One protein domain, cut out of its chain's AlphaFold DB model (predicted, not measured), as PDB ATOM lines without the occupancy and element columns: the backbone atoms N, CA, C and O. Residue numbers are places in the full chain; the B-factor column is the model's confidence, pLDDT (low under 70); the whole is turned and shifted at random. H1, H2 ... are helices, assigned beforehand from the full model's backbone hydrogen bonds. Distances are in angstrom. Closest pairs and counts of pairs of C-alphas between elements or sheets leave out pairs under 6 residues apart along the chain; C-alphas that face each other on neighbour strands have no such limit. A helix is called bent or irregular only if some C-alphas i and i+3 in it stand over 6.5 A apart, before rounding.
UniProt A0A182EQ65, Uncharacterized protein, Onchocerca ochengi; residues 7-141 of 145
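AT A GLANCE: This is residues 7 to 141 of the 145 residues of an uncharacterized protein of Onchocerca ochengi (UniProt A0A182EQ65). Long helix H3 is the core, with H2 and H4 along one side, H1b crossing the other, and H6 of the hairpin H5 and H6 packed on H4. The printed part has 135 residues and six named helices, H1 to H6, all helix. It is compact, radius of gyration of the C-alphas 14.9 A, spanning 45 by 40 by 24 A.

HOW THE PARTS SIT: H3, residues 58 to 85, H2, 40 to 51, and H4, 90 to 105, form an up-and-down bundle, directions alternating. H1, by its hydrogen bonds one helix, is bent, C-alphas 18 and 21 being 8.1 A apart; arm H1b, residues 21 to 29, touches H3, closest C-alphas Ile 28 and Val 71, 5.8 A. H6, 131 to 140, irregular with C-alphas 136 and 139 7.1 A apart, touches H4, closest C-alphas Ile 102 and Ala 136, 4.8 A. Every helix O i to N i+4 pair is within hydrogen-bond range except in H1a, residues 7 to 18, 7 of 8, and H6, 4 of 6.

IN THESE COORDINATES: H3, 41.0 A long, begins at C-alpha 58 (-33.089, 31.169, 31.124); H5, residues 115 to 127, ends at C-alpha 127 (-45.446, 9.171, 43.353).

THE WHOLE: The printed part has no cut; pLDDT is under 70 at 24 residues, among them 84 to 93.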
ATOM      1  N   GLU A   7     -37.531  11.742   2.080       64.75
ATOM      2  CA  GLU A   7     -38.074  13.026   1.632       64.75
ATOM      3  C   GLU A   7     -39.410  13.379   2.309       64.75
ATOM      4  O   GLU A   7     -39.605  14.501   2.772       64.75
ATOM      5  N   THR A   8     -40.308  12.402   2.474       62.47
ATOM      6  CA  THR A   8     -41.571  12.599   3.204       62.47
ATOM      7  C   THR A   8     -41.308  12.883   4.684       62.47
ATOM      8  O   THR A   8     -41.951  13.753   5.268       62.47
ATOM      9  N   GLN A   9     -40.326  12.207   5.291       58.97
ATOM     10  CA  GLN A   9     -39.909  12.485   6.669       58.97
ATOM     11  C   GLN A   9     -39.331  13.896   6.806       58.97
ATOM     12  O   GLN A   9     -39.668  14.590   7.762       58.97
ATOM     13  N   GLN A  10     -38.522  14.351   5.846       63.69
ATOM     14  CA  GLN A  10     -37.977  15.709   5.846       63.69
ATOM     15  C   GLN A  10     -39.060  16.780   5.696       63.69
ATOM     16  O   GLN A  10     -39.023  17.770   6.422       63.69
ATOM     17  N   ILE A  11     -40.046  16.577   4.817       64.81
ATOM     18  CA  ILE A  11     -41.172  17.508   4.639       64.81
ATOM     19  C   ILE A  11     -42.030  17.565   5.905       64.81
ATOM     20  O   ILE A  11     -42.360  18.649   6.382       64.81
ATOM     21  N   VAL A  12     -42.357  16.411   6.491       60.75
ATOM     22  CA  VAL A  12     -43.123  16.347   7.745       60.75
ATOM     23  C   VAL A  12     -42.344  17.002   8.884       60.75
ATOM     24  O   VAL A  12     -42.909  17.826   9.598       60.75
ATOM     25  N   CYS A  13     -41.039  16.741   9.002       62.00
ATOM     26  CA  CYS A  13     -40.182  17.427   9.966       62.00
ATOM     27  C   CYS A  13     -40.178  18.944   9.718       62.00
ATOM     28  O   CYS A  13     -40.369  19.719  10.653       62.00
ATOM     29  N   GLY A  14     -39.993  19.387   8.473       66.19
ATOM     30  CA  GLY A  14     -39.995  20.797   8.071       66.19
ATOM     31  C   GLY A  14     -41.308  21.516   8.389       66.19
ATOM     32  O   GLY A  14     -41.300  22.638   8.891       66.19
ATOM     33  N   ASN A  15     -42.439  20.845   8.205       65.69
ATOM     34  CA  ASN A  15     -43.733  21.388   8.598       65.69
ATOM     35  C   ASN A  15     -43.878  21.415  10.122       65.69
ATOM     36  O   ASN A  15     -44.292  22.430  10.675       65.69
ATOM     37  N   MET A  16     -43.454  20.357  10.818       65.38
ATOM     38  CA  MET A  16     -43.499  20.308  12.278       65.38
ATOM     39  C   MET A  16     -42.715  21.453  12.920       65.38
ATOM     40  O   MET A  16     -43.226  22.008  13.883       65.38
ATOM     41  N   SER A  17     -41.564  21.885  12.375       67.38
ATOM     42  CA  SER A  17     -40.797  23.033  12.917       67.38
ATOM     43  C   SER A  17     -41.643  24.273  13.159       67.38
ATOM     44  O   SER A  17     -41.488  24.938  14.182       67.38
ATOM     45  N   SER A  18     -42.504  24.593  12.196       73.88
ATOM     46  CA  SER A  18     -43.306  25.814  12.203       73.88
ATOM     47  C   SER A  18     -44.467  25.736  13.195       73.88
ATOM     48  O   SER A  18     -44.993  26.768  13.599       73.88
ATOM     49  N   TYR A  19     -44.831  24.525  13.627       72.25
ATOM     50  CA  TYR A  19     -45.981  24.248  14.489       72.25
ATOM     51  C   TYR A  19     -45.607  23.508  15.785       72.25
ATOM     52  O   TYR A  19     -46.493  23.033  16.490       72.25
ATOM     53  N   LEU A  20     -44.313  23.433  16.133       77.06
ATOM     54  CA  LEU A  20     -43.822  22.703  17.314       77.06
ATOM     55  C   LEU A  20     -44.535  23.124  18.601       77.06
ATOM     56  O   LEU A  20     -44.963  22.271  19.372       77.06
ATOM     57  N   LEU A  21     -44.664  24.435  18.822       80.62
ATOM     58  CA  LEU A  21     -45.257  24.973  20.045       80.62
ATOM     59  C   LEU A  21     -46.747  24.585  20.174       80.62
ATOM     60  O   LEU A  21     -47.075  23.961  21.180       80.62
ATOM     61  N   PRO A  22     -47.614  24.823  19.162       82.31
ATOM     62  CA  PRO A  22     -48.991  24.327  19.176       82.31
ATOM     63  C   PRO A  22     -49.119  22.832  19.486       82.31
ATOM     64  O   PRO A  22     -49.965  22.441  20.284       82.31
ATOM     65  N   TYR A  23     -48.265  21.988  18.896       79.00
ATOM     66  CA  TYR A  23     -48.310  20.547  19.146       79.00
ATOM     67  C   TYR A  23     -47.934  20.181  20.587       79.00
ATOM     68  O   TYR A  23     -48.585  19.332  21.197       79.00
ATOM     69  N   ILE A  24     -46.895  20.815  21.140       81.44
ATOM     70  CA  ILE A  24     -46.472  20.613  22.533       81.44
ATOM     71  C   ILE A  24     -47.582  21.058  23.496       81.44
ATOM     72  O   ILE A  24     -47.918  20.322  24.423       81.44
ATOM     73  N   GLU A  25     -48.197  22.216  23.257       82.44
ATOM     74  CA  GLU A  25     -49.317  22.725  24.061       82.44
ATOM     75  C   GLU A  25     -50.547  21.806  23.995       82.44
ATOM     76  O   GLU A  25     -51.151  21.483  25.023       82.44
ATOM     77  N   GLU A  26     -50.895  21.316  22.801       79.56
ATOM     78  CA  GLU A  26     -51.976  20.344  22.620       79.56
ATOM     79  C   GLU A  26     -51.692  19.052  23.397       79.56
ATOM     80  O   GLU A  26     -52.577  18.511  24.055       79.56
ATOM     81  N   ALA A  27     -50.451  18.568  23.391       78.50
ATOM     82  CA  ALA A  27     -50.080  17.356  24.114       78.50
ATOM     83  C   ALA A  27     -50.129  17.504  25.634       78.50
ATOM     84  O   ALA A  27     -50.546  16.583  26.341       78.50
ATOM     85  N   ILE A  28     -49.759  18.677  26.140       81.88
ATOM     86  CA  ILE A  28     -49.852  19.012  27.564       81.88
ATOM     87  C   ILE A  28     -51.307  19.137  28.016       81.88
ATOM     88  O   ILE A  28     -51.604  18.895  29.181       81.88
ATOM     89  N   THR A  29     -52.232  19.500  27.134       81.31
ATOM     90  CA  THR A  29     -53.642  19.680  27.501       81.31
ATOM     91  C   THR A  29     -54.463  18.414  27.259       81.31
ATOM     92  O   THR A  29     -55.272  18.039  28.108       81.31
ATOM     93  N   ASN A  30     -54.199  17.683  26.175       74.75
ATOM     94  CA  ASN A  30     -55.028  16.583  25.697       74.75
ATOM     95  C   ASN A  30     -54.286  15.235  25.695       74.75
ATOM     96  O   ASN A  30     -53.307  15.024  24.980       74.75
ATOM     97  N   GLU A  31     -54.815  14.277  26.460       63.94
ATOM     98  CA  GLU A  31     -54.303  12.903  26.515       63.94
ATOM     99  C   GLU A  31     -54.451  12.156  25.175       63.94
ATOM    100  O   GLU A  31     -53.667  11.263  24.878       63.94
ATOM    101  N   ARG A  32     -55.416  12.548  24.331       65.88
ATOM    102  CA  ARG A  32     -55.632  12.008  22.976       65.88
ATOM    103  C   ARG A  32     -55.042  12.888  21.869       65.88
ATOM    104  O   ARG A  32     -55.444  12.751  20.715       65.88
ATOM    105  N   SER A  33     -54.140  13.809  22.207       71.94
ATOM    106  CA  SER A  33     -53.454  14.640  21.212       71.94
ATOM    107  C   SER A  33     -52.735  13.788  20.162       71.94
ATOM    108  O   SER A  33     -52.302  12.663  20.428       71.94
ATOM    109  N   THR A  34     -52.538  14.354  18.972       71.94
ATOM    110  CA  THR A  34     -51.795  13.685  17.889       71.94
ATOM    111  C   THR A  34     -50.384  13.275  18.334       71.94
ATOM    112  O   THR A  34     -49.897  12.223  17.928       71.94
ATOM    113  N   LEU A  35     -49.749  14.050  19.228       72.81
ATOM    114  CA  LEU A  35     -48.437  13.713  19.795       72.81
ATOM    115  C   LEU A  35     -48.466  12.466  20.691       72.81
ATOM    116  O   LEU A  35     -47.509  11.697  20.684       72.81
ATOM    117  N   ALA A  36     -49.549  12.223  21.437       69.69
ATOM    118  CA  ALA A  36     -49.689  11.010  22.250       69.69
ATOM    119  C   ALA A  36     -49.796   9.738  21.383       69.69
ATOM    120  O   ALA A  36     -49.385   8.656  21.805       69.69
ATOM    121  N   LEU A  37     -50.296   9.886  20.151       73.81
ATOM    122  CA  LEU A  37     -50.426   8.815  19.159       73.81
ATOM    123  C   LEU A  37     -49.155   8.594  18.322       73.81
ATOM    124  O   LEU A  37     -49.082   7.609  17.586       73.81
ATOM    125  N   MET A  38     -48.155   9.475  18.430       82.38
ATOM    126  CA  MET A  38     -46.883   9.313  17.728       82.38
ATOM    127  C   MET A  38     -46.105   8.103  18.238       82.38
ATOM    128  O   MET A  38     -46.149   7.731  19.415       82.38
ATOM    129  N   THR A  39     -45.308   7.517  17.353       85.75
ATOM    130  CA  THR A  39     -44.288   6.554  17.757       85.75
ATOM    131  C   THR A  39     -43.208   7.237  18.601       85.75
ATOM    132  O   THR A  39     -42.952   8.435  18.484       85.75
ATOM    133  N   SER A  40     -42.493   6.456  19.417       87.50
ATOM    134  CA  SER A  40     -41.369   6.972  20.218       87.50
ATOM    135  C   SER A  40     -40.295   7.662  19.363       87.50
ATOM    136  O   SER A  40     -39.692   8.630  19.815       87.50
ATOM    137  N   ASN A  41     -40.071   7.202  18.127       86.12
ATOM    138  CA  ASN A  41     -39.103   7.813  17.213       86.12
ATOM    139  C   ASN A  41     -39.558   9.194  16.733       86.12
ATOM    140  O   ASN A  41     -38.757  10.123  16.728       86.12
ATOM    141  N   GLU A  42     -40.821   9.327  16.329       85.06
ATOM    142  CA  GLU A  42     -41.390  10.603  15.878       85.06
ATOM    143  C   GLU A  42     -41.386  11.625  17.013       85.06
ATOM    144  O   GLU A  42     -40.918  12.749  16.830       85.06
ATOM    145  N   LEU A  43     -41.807  11.201  18.209       89.50
ATOM    146  CA  LEU A  43     -41.784  12.063  19.382       89.50
ATOM    147  C   LEU A  43     -40.353  12.473  19.758       89.50
ATOM    148  O   LEU A  43     -40.107  13.640  20.045       89.50
ATOM    149  N   TYR A  44     -39.392  11.547  19.708       90.81
ATOM    150  CA  TYR A  44     -37.986  11.856  19.970       90.81
ATOM    151  C   TYR A  44     -37.443  12.937  19.030       90.81
ATOM    152  O   TYR A  44     -36.807  13.885  19.488       90.81
ATOM    153  N   TRP A  45     -37.696  12.816  17.725       87.44
ATOM    154  CA  TRP A  45     -37.256  13.813  16.748       87.44
ATOM    155  C   TRP A  45     -37.884  15.180  17.010       87.44
ATOM    156  O   TRP A  45     -37.190  16.196  16.964       87.44
ATOM    157  N   LEU A  46     -39.177  15.202  17.337       87.00
ATOM    158  CA  LEU A  46     -39.900  16.426  17.655       87.00
ATOM    159  C   LEU A  46     -39.326  17.124  18.897       87.00
ATOM    160  O   LEU A  46     -39.043  18.321  18.854       87.00
ATOM    161  N   LEU A  47     -39.107  16.378  19.983       91.62
ATOM    162  CA  LEU A  47     -38.583  16.924  21.239       91.62
ATOM    163  C   LEU A  47     -37.113  17.336  21.129       91.62
ATOM    164  O   LEU A  47     -36.740  18.370  21.671       91.62
ATOM    165  N   THR A  48     -36.292  16.569  20.405       91.69
ATOM    166  CA  THR A  48     -34.890  16.930  20.130       91.69
ATOM    167  C   THR A  48     -34.823  18.249  19.373       91.69
ATOM    168  O   THR A  48     -34.058  19.139  19.727       91.69
ATOM    169  N   ARG A  49     -35.699  18.427  18.383       88.88
ATOM    170  CA  ARG A  49     -35.751  19.676  17.634       88.88
ATOM    171  C   ARG A  49     -36.196  20.861  18.483       88.88
ATOM    172  O   ARG A  49     -35.674  21.955  18.302       88.88
ATOM    173  N   ASP A  50     -37.155  20.673  19.391       90.44
ATOM    174  CA  ASP A  50     -37.527  21.729  20.339       90.44
ATOM    175  C   ASP A  50     -36.387  22.058  21.323       90.44
ATOM    176  O   ASP A  50     -36.170  23.229  21.635       90.44
ATOM    177  N   ALA A  51     -35.624  21.049  21.750       91.00
ATOM    178  CA  ALA A  51     -34.445  21.191  22.605       91.00
ATOM    179  C   ALA A  51     -33.304  21.995  21.949       91.00
ATOM    180  O   ALA A  51     -32.570  22.704  22.631       91.00
ATOM    181  N   GLU A  52     -33.185  21.948  20.623       91.12
ATOM    182  CA  GLU A  52     -32.194  22.717  19.856       91.12
ATOM    183  C   GLU A  52     -32.612  24.177  19.588       91.12
ATOM    184  O   GLU A  52     -31.813  24.971  19.082       91.12
ATOM    185  N   ARG A  53     -33.855  24.577  19.903       89.62
ATOM    186  CA  ARG A  53     -34.321  25.949  19.642       89.62
ATOM    187  C   ARG A  53     -33.630  26.946  20.567       89.62
ATOM    188  O   ARG A  53     -33.681  26.825  21.788       89.62
ATOM    189  N   ILE A  54     -33.087  28.003  19.971       90.50
ATOM    190  CA  ILE A  54     -32.531  29.146  20.700       90.50
ATOM    191  C   ILE A  54     -33.664  29.877  21.424       90.50
ATOM    192  O   ILE A  54     -34.676  30.219  20.805       90.50
ATOM    193  N   ARG A  55     -33.485  30.123  22.726       91.38
ATOM    194  CA  ARG A  55     -34.418  30.888  23.566       91.38
ATOM    195  C   ARG A  55     -33.772  32.178  24.046       91.38
ATOM    196  O   ARG A  55     -32.548  32.287  24.087       91.38
ATOM    197  N   LEU A  56     -34.594  33.160  24.399       90.88
ATOM    198  CA  LEU A  56     -34.115  34.512  24.699       90.88
ATOM    199  C   LEU A  56     -33.551  34.640  26.115       90.88
ATOM    200  O   LEU A  56     -32.754  35.536  26.387       90.88
ATOM    201  N   ASN A  57     -33.988  33.783  27.035       93.12
ATOM    202  CA  ASN A  57     -33.614  33.860  28.442       93.12
ATOM    203  C   ASN A  57     -33.724  32.496  29.140       93.12
ATOM    204  O   ASN A  57     -34.375  31.572  28.654       93.12
ATOM    205  N   GLN A  58     -33.107  32.396  30.321       91.94
ATOM    206  CA  GLN A  58     -33.089  31.169  31.124       91.94
ATOM    207  C   GLN A  58     -34.493  30.675  31.496       91.94
ATOM    208  O   GLN A  58     -34.713  29.471  31.590       91.94
ATOM    209  N   ARG A  59     -35.448  31.591  31.693       93.62
ATOM    210  CA  ARG A  59     -36.826  31.234  32.040       93.62
ATOM    211  C   ARG A  59     -37.509  30.497  30.890       93.62
ATOM    212  O   ARG A  59     -38.121  29.472  31.126       93.62
ATOM    213  N   GLU A  60     -37.341  30.955  29.654       93.06
ATOM    214  CA  GLU A  60     -37.867  30.257  28.475       93.06
ATOM    215  C   GLU A  60     -37.219  28.884  28.260       93.06
ATOM    216  O   GLU A  60     -37.885  27.958  27.796       93.06
ATOM    217  N   TYR A  61     -35.930  28.741  28.588       93.62
ATOM    218  CA  TYR A  61     -35.259  27.438  28.579       93.62
ATOM    219  C   TYR A  61     -35.871  26.490  29.615       93.62
ATOM    220  O   TYR A  61     -36.197  25.348  29.286       93.62
ATOM    221  N   GLU A  62     -36.078  26.965  30.845       94.56
ATOM    222  CA  GLU A  62     -36.716  26.185  31.907       94.56
ATOM    223  C   GLU A  62     -38.169  25.824  31.566       94.56
ATOM    224  O   GLU A  62     -38.551  24.660  31.696       94.56
ATOM    225  N   ASP A  63     -38.965  26.786  31.095       93.44
ATOM    226  CA  ASP A  63     -40.375  26.586  30.757       93.44
ATOM    227  C   ASP A  63     -40.521  25.497  29.688       93.44
ATOM    228  O   ASP A  63     -41.373  24.615  29.807       93.44
ATOM    229  N   SER A  64     -39.646  25.471  28.680       92.81
ATOM    230  CA  SER A  64     -39.723  24.413  27.673       92.81
ATOM    231  C   SER A  64     -39.087  23.099  28.057       92.81
ATOM    232  O   SER A  64     -39.594  22.064  27.629       92.81
ATOM    233  N   ALA A  65     -38.070  23.086  28.914       94.38
ATOM    234  CA  ALA A  65     -37.656  21.840  29.541       94.38
ATOM    235  C   ALA A  65     -38.838  21.219  30.318       94.38
ATOM    236  O   ALA A  65     -39.116  20.025  30.181       94.38
ATOM    237  N   CYS A  66     -39.606  22.032  31.054       93.38
ATOM    238  CA  CYS A  66     -40.815  21.591  31.759       93.38
ATOM    239  C   CYS A  66     -41.890  21.066  30.800       93.38
ATOM    240  O   CYS A  66     -42.468  20.006  31.041       93.38
ATOM    241  N   GLN A  67     -42.147  21.779  29.702       92.44
ATOM    242  CA  GLN A  67     -43.103  21.347  28.682       92.44
ATOM    243  C   GLN A  67     -42.704  20.000  28.073       92.44
ATOM    244  O   GLN A  67     -43.524  19.084  28.019       92.44
ATOM    245  N   ARG A  68     -41.436  19.833  27.675       94.19
ATOM    246  CA  ARG A  68     -40.934  18.561  27.138       94.19
ATOM    247  C   ARG A  68     -41.095  17.431  28.149       94.19
ATOM    248  O   ARG A  68     -41.589  16.370  27.783       94.19
ATOM    249  N   PHE A  69     -40.767  17.664  29.420       93.31
ATOM    250  CA  PHE A  69     -40.979  16.680  30.485       93.31
ATOM    251  C   PHE A  69     -42.450  16.245  30.598       93.31
ATOM    252  O   PHE A  69     -42.742  15.049  30.646       93.31
ATOM    253  N   GLN A  70     -43.386  17.199  30.576       91.12
ATOM    254  CA  GLN A  70     -44.823  16.910  30.621       91.12
ATOM    255  C   GLN A  70     -45.290  16.092  29.412       91.12
ATOM    256  O   GLN A  70     -46.059  15.145  29.580       91.12
ATOM    257  N   VAL A  71     -44.806  16.413  28.208       91.06
ATOM    258  CA  VAL A  71     -45.115  15.647  26.991       91.06
ATOM    259  C   VAL A  71     -44.590  14.215  27.097       91.06
ATOM    260  O   VAL A  71     -45.335  13.275  26.817       91.06
ATOM    261  N   VAL A  72     -43.342  14.029  27.545       91.62
ATOM    262  CA  VAL A  72     -42.741  12.696  27.727       91.62
ATOM    263  C   VAL A  72     -43.552  11.860  28.711       91.62
ATOM    264  O   VAL A  72     -43.911  10.727  28.396       91.62
ATOM    265  N   LEU A  73     -43.893  12.420  29.873       88.94
ATOM    266  CA  LEU A  73     -44.688  11.714  30.876       88.94
ATOM    267  C   LEU A  73     -46.067  11.314  30.361       88.94
ATOM    268  O   LEU A  73     -46.489  10.175  30.561       88.94
ATOM    269  N   ARG A  74     -46.764  12.227  29.680       87.81
ATOM    270  CA  ARG A  74     -48.086  11.938  29.117       87.81
ATOM    271  C   ARG A  74     -48.024  10.847  28.064       87.81
ATOM    272  O   ARG A  74     -48.856   9.945  28.082       87.81
ATOM    273  N   TRP A  75     -47.026  10.899  27.184       88.44
ATOM    274  CA  TRP A  75     -46.824   9.855  26.187       88.44
ATOM    275  C   TRP A  75     -46.578   8.500  26.858       88.44
ATOM    276  O   TRP A  75     -47.243   7.525  26.524       88.44
ATOM    277  N   ILE A  76     -45.694   8.447  27.857       85.56
ATOM    278  CA  ILE A  76     -45.405   7.228  28.621       85.56
ATOM    279  C   ILE A  76     -46.676   6.654  29.270       85.56
ATOM    280  O   ILE A  76     -46.966   5.471  29.094       85.56
ATOM    281  N   GLN A  77     -47.455   7.487  29.967       83.00
ATOM    282  CA  GLN A  77     -48.700   7.076  30.626       83.00
ATOM    283  C   GLN A  77     -49.737   6.561  29.624       83.00
ATOM    284  O   GLN A  77     -50.408   5.560  29.876       83.00
ATOM    285  N   PHE A  78     -49.857   7.220  28.470       83.12
ATOM    286  CA  PHE A  78     -50.755   6.791  27.404       83.12
ATOM    287  C   PHE A  78     -50.356   5.419  26.846       83.12
ATOM    288  O   PHE A  78     -51.205   4.539  26.688       83.12
ATOM    289  N   GLN A  79     -49.062   5.200  26.596       79.38
ATOM    290  CA  GLN A  79     -48.566   3.900  26.148       79.38
ATOM    291  C   GLN A  79     -48.807   2.817  27.207       79.38
ATOM    292  O   GLN A  79     -49.322   1.754  26.869       79.38
ATOM    293  N   GLU A  80     -48.508   3.086  28.481       77.88
ATOM    294  CA  GLU A  80     -48.741   2.144  29.584       77.88
ATOM    295  C   GLU A  80     -50.218   1.728  29.683       77.88
ATOM    296  O   GLU A  80     -50.509   0.532  29.741       77.88
ATOM    297  N   LYS A  81     -51.154   2.685  29.603       78.88
ATOM    298  CA  LYS A  81     -52.599   2.400  29.566       78.88
ATOM    299  C   LYS A  81     -52.973   1.499  28.391       78.88
ATOM    300  O   LYS A  81     -53.693   0.522  28.582       78.88
ATOM    301  N   ASN A  82     -52.469   1.784  27.191       73.62
ATOM    302  CA  ASN A  82     -52.741   0.945  26.024       73.62
ATOM    303  C   ASN A  82     -52.203  -0.478  26.226       73.62
ATOM    304  O   ASN A  82     -52.922  -1.444  25.988       73.62
ATOM    305  N   TYR A  83     -50.978  -0.635  26.731       71.88
ATOM    306  CA  TYR A  83     -50.397  -1.956  26.980       71.88
ATOM    307  C   TYR A  83     -51.157  -2.760  28.042       71.88
ATOM    308  O   TYR A  83     -51.376  -3.955  27.846       71.88
ATOM    309  N   GLN A  84     -51.615  -2.117  29.123       68.81
ATOM    310  CA  GLN A  84     -52.454  -2.764  30.140       68.81
ATOM    311  C   GLN A  84     -53.770  -3.295  29.547       68.81
ATOM    312  O   GLN A  84     -54.222  -4.371  29.934       68.81
ATOM    313  N   ILE A  85     -54.354  -2.586  28.574       63.56
ATOM    314  CA  ILE A  85     -55.596  -2.988  27.894       63.56
ATOM    315  C   ILE A  85     -55.379  -4.205  26.972       63.56
ATOM    316  O   ILE A  85     -56.259  -5.058  26.878       63.56
ATOM    317  N   TYR A  86     -54.219  -4.320  26.309       59.06
ATOM    318  CA  TYR A  86     -53.950  -5.369  25.308       59.06
ATOM    319  C   TYR A  86     -53.298  -6.657  25.859       59.06
ATOM    320  O   TYR A  86     -52.975  -7.556  25.082       59.06
ATOM    321  N   GLY A  87     -53.125  -6.777  27.181       55.69
ATOM    322  CA  GLY A  87     -52.957  -8.062  27.881       55.69
ATOM    323  C   GLY A  87     -51.844  -8.999  27.383       55.69
ATOM    324  O   GLY A  87     -52.062 -10.206  27.316       55.69
ATOM    325  N   THR A  88     -50.660  -8.493  27.024       55.53
ATOM    326  CA  THR A  88     -49.560  -9.318  26.480       55.53
ATOM    327  C   THR A  88     -48.256  -9.198  27.281       55.53
ATOM    328  O   THR A  88     -48.024  -8.218  27.979       55.53
ATOM    329  N   HIS A  89     -47.455 -10.273  27.242       55.25
ATOM    330  CA  HIS A  89     -46.324 -10.621  28.118       55.25
ATOM    331  C   HIS A  89     -45.499  -9.444  28.681       55.25
ATOM    332  O   HIS A  89     -44.861  -8.686  27.956       55.25
ATOM    333  N   MET A  90     -45.474  -9.354  30.013       57.81
ATOM    334  CA  MET A  90     -45.062  -8.168  30.776       57.81
ATOM    335  C   MET A  90     -43.564  -7.820  30.709       57.81
ATOM    336  O   MET A  90     -43.226  -6.651  30.843       57.81
ATOM    337  N   HIS A  91     -42.654  -8.774  30.479       59.31
ATOM    338  CA  HIS A  91     -41.212  -8.499  30.609       59.31
ATOM    339  C   HIS A  91     -40.575  -7.805  29.391       59.31
ATOM    340  O   HIS A  91     -39.908  -6.781  29.553       59.31
ATOM    341  N   ASP A  92     -40.804  -8.297  28.170       60.19
ATOM    342  CA  ASP A  92     -40.213  -7.699  26.956       60.19
ATOM    343  C   ASP A  92     -40.831  -6.331  26.622       60.19
ATOM    344  O   ASP A  92     -40.176  -5.419  26.108       60.19
ATOM    345  N   VAL A  93     -42.104  -6.146  26.973       65.50
ATOM    346  CA  VAL A  93     -42.809  -4.869  26.820       65.50
ATOM    347  C   VAL A  93     -42.259  -3.830  27.803       65.50
ATOM    348  O   VAL A  93     -42.018  -2.688  27.416       65.50
ATOM    349  N   GLN A  94     -41.958  -4.217  29.046       70.38
ATOM    350  CA  GLN A  94     -41.344  -3.310  30.022       70.38
ATOM    351  C   GLN A  94     -39.928  -2.878  29.622       70.38
ATOM    352  O   GLN A  94     -39.619  -1.689  29.720       70.38
ATOM    353  N   SER A  95     -39.084  -3.784  29.109       70.06
ATOM    354  CA  SER A  95     -37.719  -3.426  28.678       70.06
ATOM    355  C   SER A  95     -37.729  -2.443  27.499       70.06
ATOM    356  O   SER A  95     -36.971  -1.470  27.474       70.06
ATOM    357  N   THR A  96     -38.646  -2.641  26.547       79.62
ATOM    358  CA  THR A  96     -38.786  -1.750  25.391       79.62
ATOM    359  C   THR A  96     -39.380  -0.395  25.766       79.62
ATOM    360  O   THR A  96     -38.934   0.620  25.232       79.62
ATOM    361  N   ILE A  97     -40.346  -0.333  26.689       81.94
ATOM    362  CA  ILE A  97     -40.863   0.936  27.229       81.94
ATOM    363  C   ILE A  97     -39.767   1.684  27.987       81.94
ATOM    364  O   ILE A  97     -39.605   2.883  27.781       81.94
ATOM    365  N   PHE A  98     -38.980   0.984  28.804       83.62
ATOM    366  CA  PHE A  98     -37.881   1.575  29.562       83.62
ATOM    367  C   PHE A  98     -36.830   2.220  28.650       83.62
ATOM    368  O   PHE A  98     -36.493   3.391  28.822       83.62
ATOM    369  N   ALA A  99     -36.380   1.509  27.610       85.81
ATOM    370  CA  ALA A  99     -35.430   2.054  26.638       85.81
ATOM    371  C   ALA A  99     -35.986   3.285  25.896       85.81
ATOM    372  O   ALA A  99     -35.273   4.271  25.686       85.81
ATOM    373  N   LYS A 100     -37.276   3.261  25.531       89.69
ATOM    374  CA  LYS A 100     -37.961   4.410  24.915       89.69
ATOM    375  C   LYS A 100     -38.046   5.593  25.883       89.69
ATOM    376  O   LYS A 100     -37.779   6.717  25.472       89.69
ATOM    377  N   ALA A 101     -38.362   5.347  27.154       89.69
ATOM    378  CA  ALA A 101     -38.436   6.376  28.187       89.69
ATOM    379  C   ALA A 101     -37.075   7.045  28.421       89.69
ATOM    380  O   ALA A 101     -37.006   8.269  28.388       89.69
ATOM    381  N   ILE A 102     -35.985   6.273  28.552       90.62
ATOM    382  CA  ILE A 102     -34.617   6.816  28.672       90.62
ATOM    383  C   ILE A 102     -34.312   7.772  27.522       90.62
ATOM    384  O   ILE A 102     -33.801   8.872  27.736       90.62
ATOM    385  N   ARG A 103     -34.618   7.347  26.293       92.38
ATOM    386  CA  ARG A 103     -34.350   8.139  25.094       92.38
ATOM    387  C   ARG A 103     -35.203   9.405  25.031       92.38
ATOM    388  O   ARG A 103     -34.730  10.428  24.564       92.38
ATOM    389  N   LEU A 104     -36.453   9.357  25.475       93.50
ATOM    390  CA  LEU A 104     -37.307  10.545  25.513       93.50
ATOM    391  C   LEU A 104     -36.875  11.519  26.619       93.50
ATOM    392  O   LEU A 104     -36.858  12.728  26.395       93.50
ATOM    393  N   PHE A 105     -36.457  11.007  27.780       94.31
ATOM    394  CA  PHE A 105     -35.934  11.837  28.864       94.31
ATOM    395  C   PHE A 105     -34.641  12.566  28.484       94.31
ATOM    396  O   PHE A 105     -34.448  13.693  28.938       94.31
ATOM    397  N   SER A 106     -33.811  12.020  27.586       93.88
ATOM    398  CA  SER A 106     -32.623  12.737  27.100       93.88
ATOM    399  C   SER A 106     -32.957  14.046  26.374       93.88
ATOM    400  O   SER A 106     -32.116  14.933  26.306       93.88
ATOM    401  N   CYS A 107     -34.166  14.185  25.818       94.25
ATOM    402  CA  CYS A 107     -34.591  15.397  25.110       94.25
ATOM    403  C   CYS A 107     -35.077  16.510  26.049       94.25
ATOM    404  O   CYS A 107     -35.333  17.624  25.600       94.25
ATOM    405  N   VAL A 108     -35.267  16.227  27.340       94.81
ATOM    406  CA  VAL A 108     -35.870  17.187  28.274       94.81
ATOM    407  C   VAL A 108     -34.939  18.374  28.543       94.81
ATOM    408  O   VAL A 108     -35.428  19.501  28.624       94.81
ATOM    409  N   GLN A 109     -33.621  18.144  28.578       93.12
ATOM    410  CA  GLN A 109     -32.595  19.106  29.014       93.12
ATOM    411  C   GLN A 109     -32.817  19.576  30.463       93.12
ATOM    412  O   GLN A 109     -33.082  20.749  30.740       93.12
ATOM    413  N   PHE A 110     -32.756  18.636  31.410       91.56
ATOM    414  CA  PHE A 110     -32.952  18.893  32.844       91.56
ATOM    415  C   PHE A 110     -31.939  19.895  33.428       91.56
ATOM    416  O   PHE A 110     -32.221  20.558  34.430       91.56
ATOM    417  N   GLU A 111     -30.783  20.056  32.788       92.50
ATOM    418  CA  GLU A 111     -29.768  21.062  33.097       92.50
ATOM    419  C   GLU A 111     -30.294  22.504  33.009       92.50
ATOM    420  O   GLU A 111     -29.769  23.387  33.685       92.50
ATOM    421  N   HIS A 112     -31.352  22.750  32.232       93.38
ATOM    422  CA  HIS A 112     -31.978  24.068  32.122       93.38
ATOM    423  C   HIS A 112     -33.009  24.358  33.215       93.38
ATOM    424  O   HIS A 112     -33.406  25.512  33.391       93.38
ATOM    425  N   MET A 113     -33.438  23.341  33.960       93.81
ATOM    426  CA  MET A 113     -34.380  23.507  35.064       93.81
ATOM    427  C   MET A 113     -33.668  23.983  36.326       93.81
ATOM    428  O   MET A 113     -32.525  23.606  36.596       93.81
ATOM    429  N   ARG A 114     -34.359  24.760  37.159       93.19
ATOM    430  CA  ARG A 114     -33.865  25.042  38.508       93.19
ATOM    431  C   ARG A 114     -33.911  23.784  39.384       93.19
ATOM    432  O   ARG A 114     -34.755  22.910  39.156       93.19
ATOM    433  N   PRO A 115     -33.041  23.681  40.406       91.81
ATOM    434  CA  PRO A 115     -33.037  22.544  41.326       91.81
ATOM    435  C   PRO A 115     -34.398  22.281  41.983       91.81
ATOM    436  O   PRO A 115     -34.795  21.129  42.140       91.81
ATOM    437  N   GLU A 116     -35.141  23.331  42.333       91.44
ATOM    438  CA  GLU A 116     -36.472  23.221  42.936       91.44
ATOM    439  C   GLU A 116     -37.469  22.582  41.961       91.44
ATOM    440  O   GLU A 116     -38.200  21.661  42.327       91.44
ATOM    441  N   THR A 117     -37.440  23.010  40.697       92.12
ATOM    442  CA  THR A 117     -38.261  22.460  39.613       92.12
ATOM    443  C   THR A 117     -37.928  20.990  39.357       92.12
ATOM    444  O   THR A 117     -38.831  20.152  39.318       92.12
ATOM    445  N   ARG A 118     -36.636  20.639  39.276       93.00
ATOM    446  CA  ARG A 118     -36.211  19.233  39.169       93.00
ATOM    447  C   ARG A 118     -36.706  18.410  40.349       93.00
ATOM    448  O   ARG A 118     -37.246  17.328  40.148       93.00
ATOM    449  N   ARG A 119     -36.603  18.933  41.572       90.81
ATOM    450  CA  ARG A 119     -37.082  18.255  42.782       90.81
ATOM    451  C   ARG A 119     -38.595  18.029  42.756       90.81
ATOM    452  O   ARG A 119     -39.045  16.961  43.162       90.81
ATOM    453  N   HIS A 120     -39.381  18.963  42.220       90.88
ATOM    454  CA  HIS A 120     -40.813  18.739  41.993       90.88
ATOM    455  C   HIS A 120     -41.078  17.577  41.028       90.88
ATOM    456  O   HIS A 120     -41.945  16.747  41.302       90.88
ATOM    457  N   PHE A 121     -40.317  17.477  39.940       90.06
ATOM    458  CA  PHE A 121     -40.448  16.376  38.983       90.06
ATOM    459  C   PHE A 121     -39.963  15.038  39.530       90.06
ATOM    460  O   PHE A 121     -40.614  14.026  39.300       90.06
ATOM    461  N   ILE A 122     -38.894  15.029  40.323       90.12
ATOM    462  CA  ILE A 122     -38.433  13.842  41.048       90.12
ATOM    463  C   ILE A 122     -39.522  13.352  42.004       90.12
ATOM    464  O   ILE A 122     -39.902  12.186  41.952       90.12
ATOM    465  N   ASN A 123     -40.094  14.245  42.816       89.38
ATOM    466  CA  ASN A 123     -41.184  13.897  43.730       89.38
ATOM    467  C   ASN A 123     -42.414  13.361  42.986       89.38
ATOM    468  O   ASN A 123     -43.079  12.451  43.472       89.38
ATOM    469  N   TYR A 124     -42.710  13.908  41.804       88.38
ATOM    470  CA  TYR A 124     -43.765  13.380  40.946       88.38
ATOM    471  C   TYR A 124     -43.429  11.977  40.430       88.38
ATOM    472  O   TYR A 124     -44.258  11.085  40.520       88.38
ATOM    473  N   LEU A 125     -42.211  11.749  39.935       88.00
ATOM    474  CA  LEU A 125     -41.781  10.424  39.481       88.00
ATOM    475  C   LEU A 125     -41.832   9.388  40.613       88.00
ATOM    476  O   LEU A 125     -42.242   8.258  40.369       88.00
ATOM    477  N   HIS A 126     -41.489   9.776  41.845       86.69
ATOM    478  CA  HIS A 126     -41.617   8.926  43.034       86.69
ATOM    479  C   HIS A 126     -43.063   8.593  43.410       86.69
ATOM    480  O   HIS A 126     -43.294   7.574  44.054       86.69
ATOM    481  N   SER A 127     -44.035   9.440  43.060       84.38
ATOM    482  CA  SER A 127     -45.446   9.171  43.353       84.38
ATOM    483  C   SER A 127     -46.118   8.284  42.303       84.38
ATOM    484  O   SER A 127     -47.254   7.850  42.509       84.38
ATOM    485  N   LEU A 128     -45.434   7.989  41.191       82.38
ATOM    486  CA  LEU A 128     -45.930   7.062  40.184       82.38
ATOM    487  C   LEU A 128     -45.828   5.613  40.689       82.38
ATOM    488  O   LEU A 128     -44.827   5.239  41.296       82.38
ATOM    489  N   PRO A 129     -46.819   4.758  40.384       75.69
ATOM    490  CA  PRO A 129     -46.814   3.357  40.813       75.69
ATOM    491  C   PRO A 129     -45.738   2.509  40.115       75.69
ATOM    492  O   PRO A 129     -45.472   1.387  40.536       75.69
ATOM    493  N   ASN A 130     -45.145   3.020  39.033       78.44
ATOM    494  CA  ASN A 130     -44.160   2.321  38.220       78.44
ATOM    495  C   ASN A 130     -42.773   2.967  38.375       78.44
ATOM    496  O   ASN A 130     -42.489   4.018  37.797       78.44
ATOM    497  N   GLU A 131     -41.894   2.303  39.128       81.62
ATOM    498  CA  GLU A 131     -40.531   2.780  39.404       81.62
ATOM    499  C   GLU A 131     -39.634   2.846  38.156       81.62
ATOM    500  O   GLU A 131     -38.609   3.533  38.169       81.62
ATOM    501  N   LEU A 132     -40.014   2.189  37.050       83.38
ATOM    502  CA  LEU A 132     -39.229   2.191  35.810       83.38
ATOM    503  C   LEU A 132     -39.002   3.606  35.274       83.38
ATOM    504  O   LEU A 132     -37.948   3.880  34.704       83.38
ATOM    505  N   PHE A 133     -39.955   4.521  35.457       83.81
ATOM    506  CA  PHE A 133     -39.825   5.889  34.949       83.81
ATOM    507  C   PHE A 133     -38.845   6.719  35.769       83.81
ATOM    508  O   PHE A 133     -38.063   7.479  35.199       83.81
ATOM    509  N   LEU A 134     -38.828   6.517  37.087       85.94
ATOM    510  CA  LEU A 134     -37.817   7.104  37.957       85.94
ATOM    511  C   LEU A 134     -36.423   6.576  37.588       85.94
ATOM    512  O   LEU A 134     -35.490   7.358  37.412       85.94
ATOM    513  N   GLN A 135     -36.294   5.263  37.385       87.31
ATOM    514  CA  GLN A 135     -35.038   4.644  36.956       87.31
ATOM    515  C   GLN A 135     -34.585   5.143  35.574       87.31
ATOM    516  O   GLN A 135     -33.396   5.378  35.370       87.31
ATOM    517  N   ALA A 136     -35.517   5.356  34.640       88.00
ATOM    518  CA  ALA A 136     -35.223   5.860  33.300       88.00
ATOM    519  C   ALA A 136     -34.770   7.329  33.303       88.00
ATOM    520  O   ALA A 136     -33.968   7.724  32.456       88.00
ATOM    521  N   ALA A 137     -35.272   8.135  34.242       88.56
ATOM    522  CA  ALA A 137     -34.899   9.540  34.391       88.56
ATOM    523  C   ALA A 137     -33.602   9.740  35.199       88.56
ATOM    524  O   ALA A 137     -32.943  10.768  35.045       88.56
ATOM    525  N   ARG A 138     -33.202   8.754  36.016       88.00
ATOM    526  CA  ARG A 138     -32.021   8.801  36.897       88.00
ATOM    527  C   ARG A 138     -30.723   9.278  36.224       88.00
ATOM    528  O   ARG A 138     -30.027  10.075  36.848       88.00
ATOM    529  N   PRO A 139     -30.377   8.881  34.981       87.62
ATOM    530  CA  PRO A 139     -29.158   9.365  34.327       87.62
ATOM    531  C   PRO A 139     -29.120  10.886  34.119       87.62
ATOM    532  O   PRO A 139     -28.043  11.454  33.975       87.62
ATOM    533  N   TYR A 140     -30.286  11.534  34.095       87.25
ATOM    534  CA  TYR A 140     -30.439  12.960  33.803       87.25
ATOM    535  C   TYR A 140     -30.818  13.791  35.038       87.25
ATOM    536  O   TYR A 140     -30.817  15.019  34.984       87.25
ATOM    537  N   LEU A 141     -31.142  13.122  36.145       85.31
ATOM    538  CA  LEU A 141     -31.540  13.716  37.418       85.31
ATOM    539  C   LEU A 141     -30.594  13.209  38.514       85.31
ATOM    540  O   LEU A 141     -30.924  12.249  39.214       85.31
TER     541      LEU A 141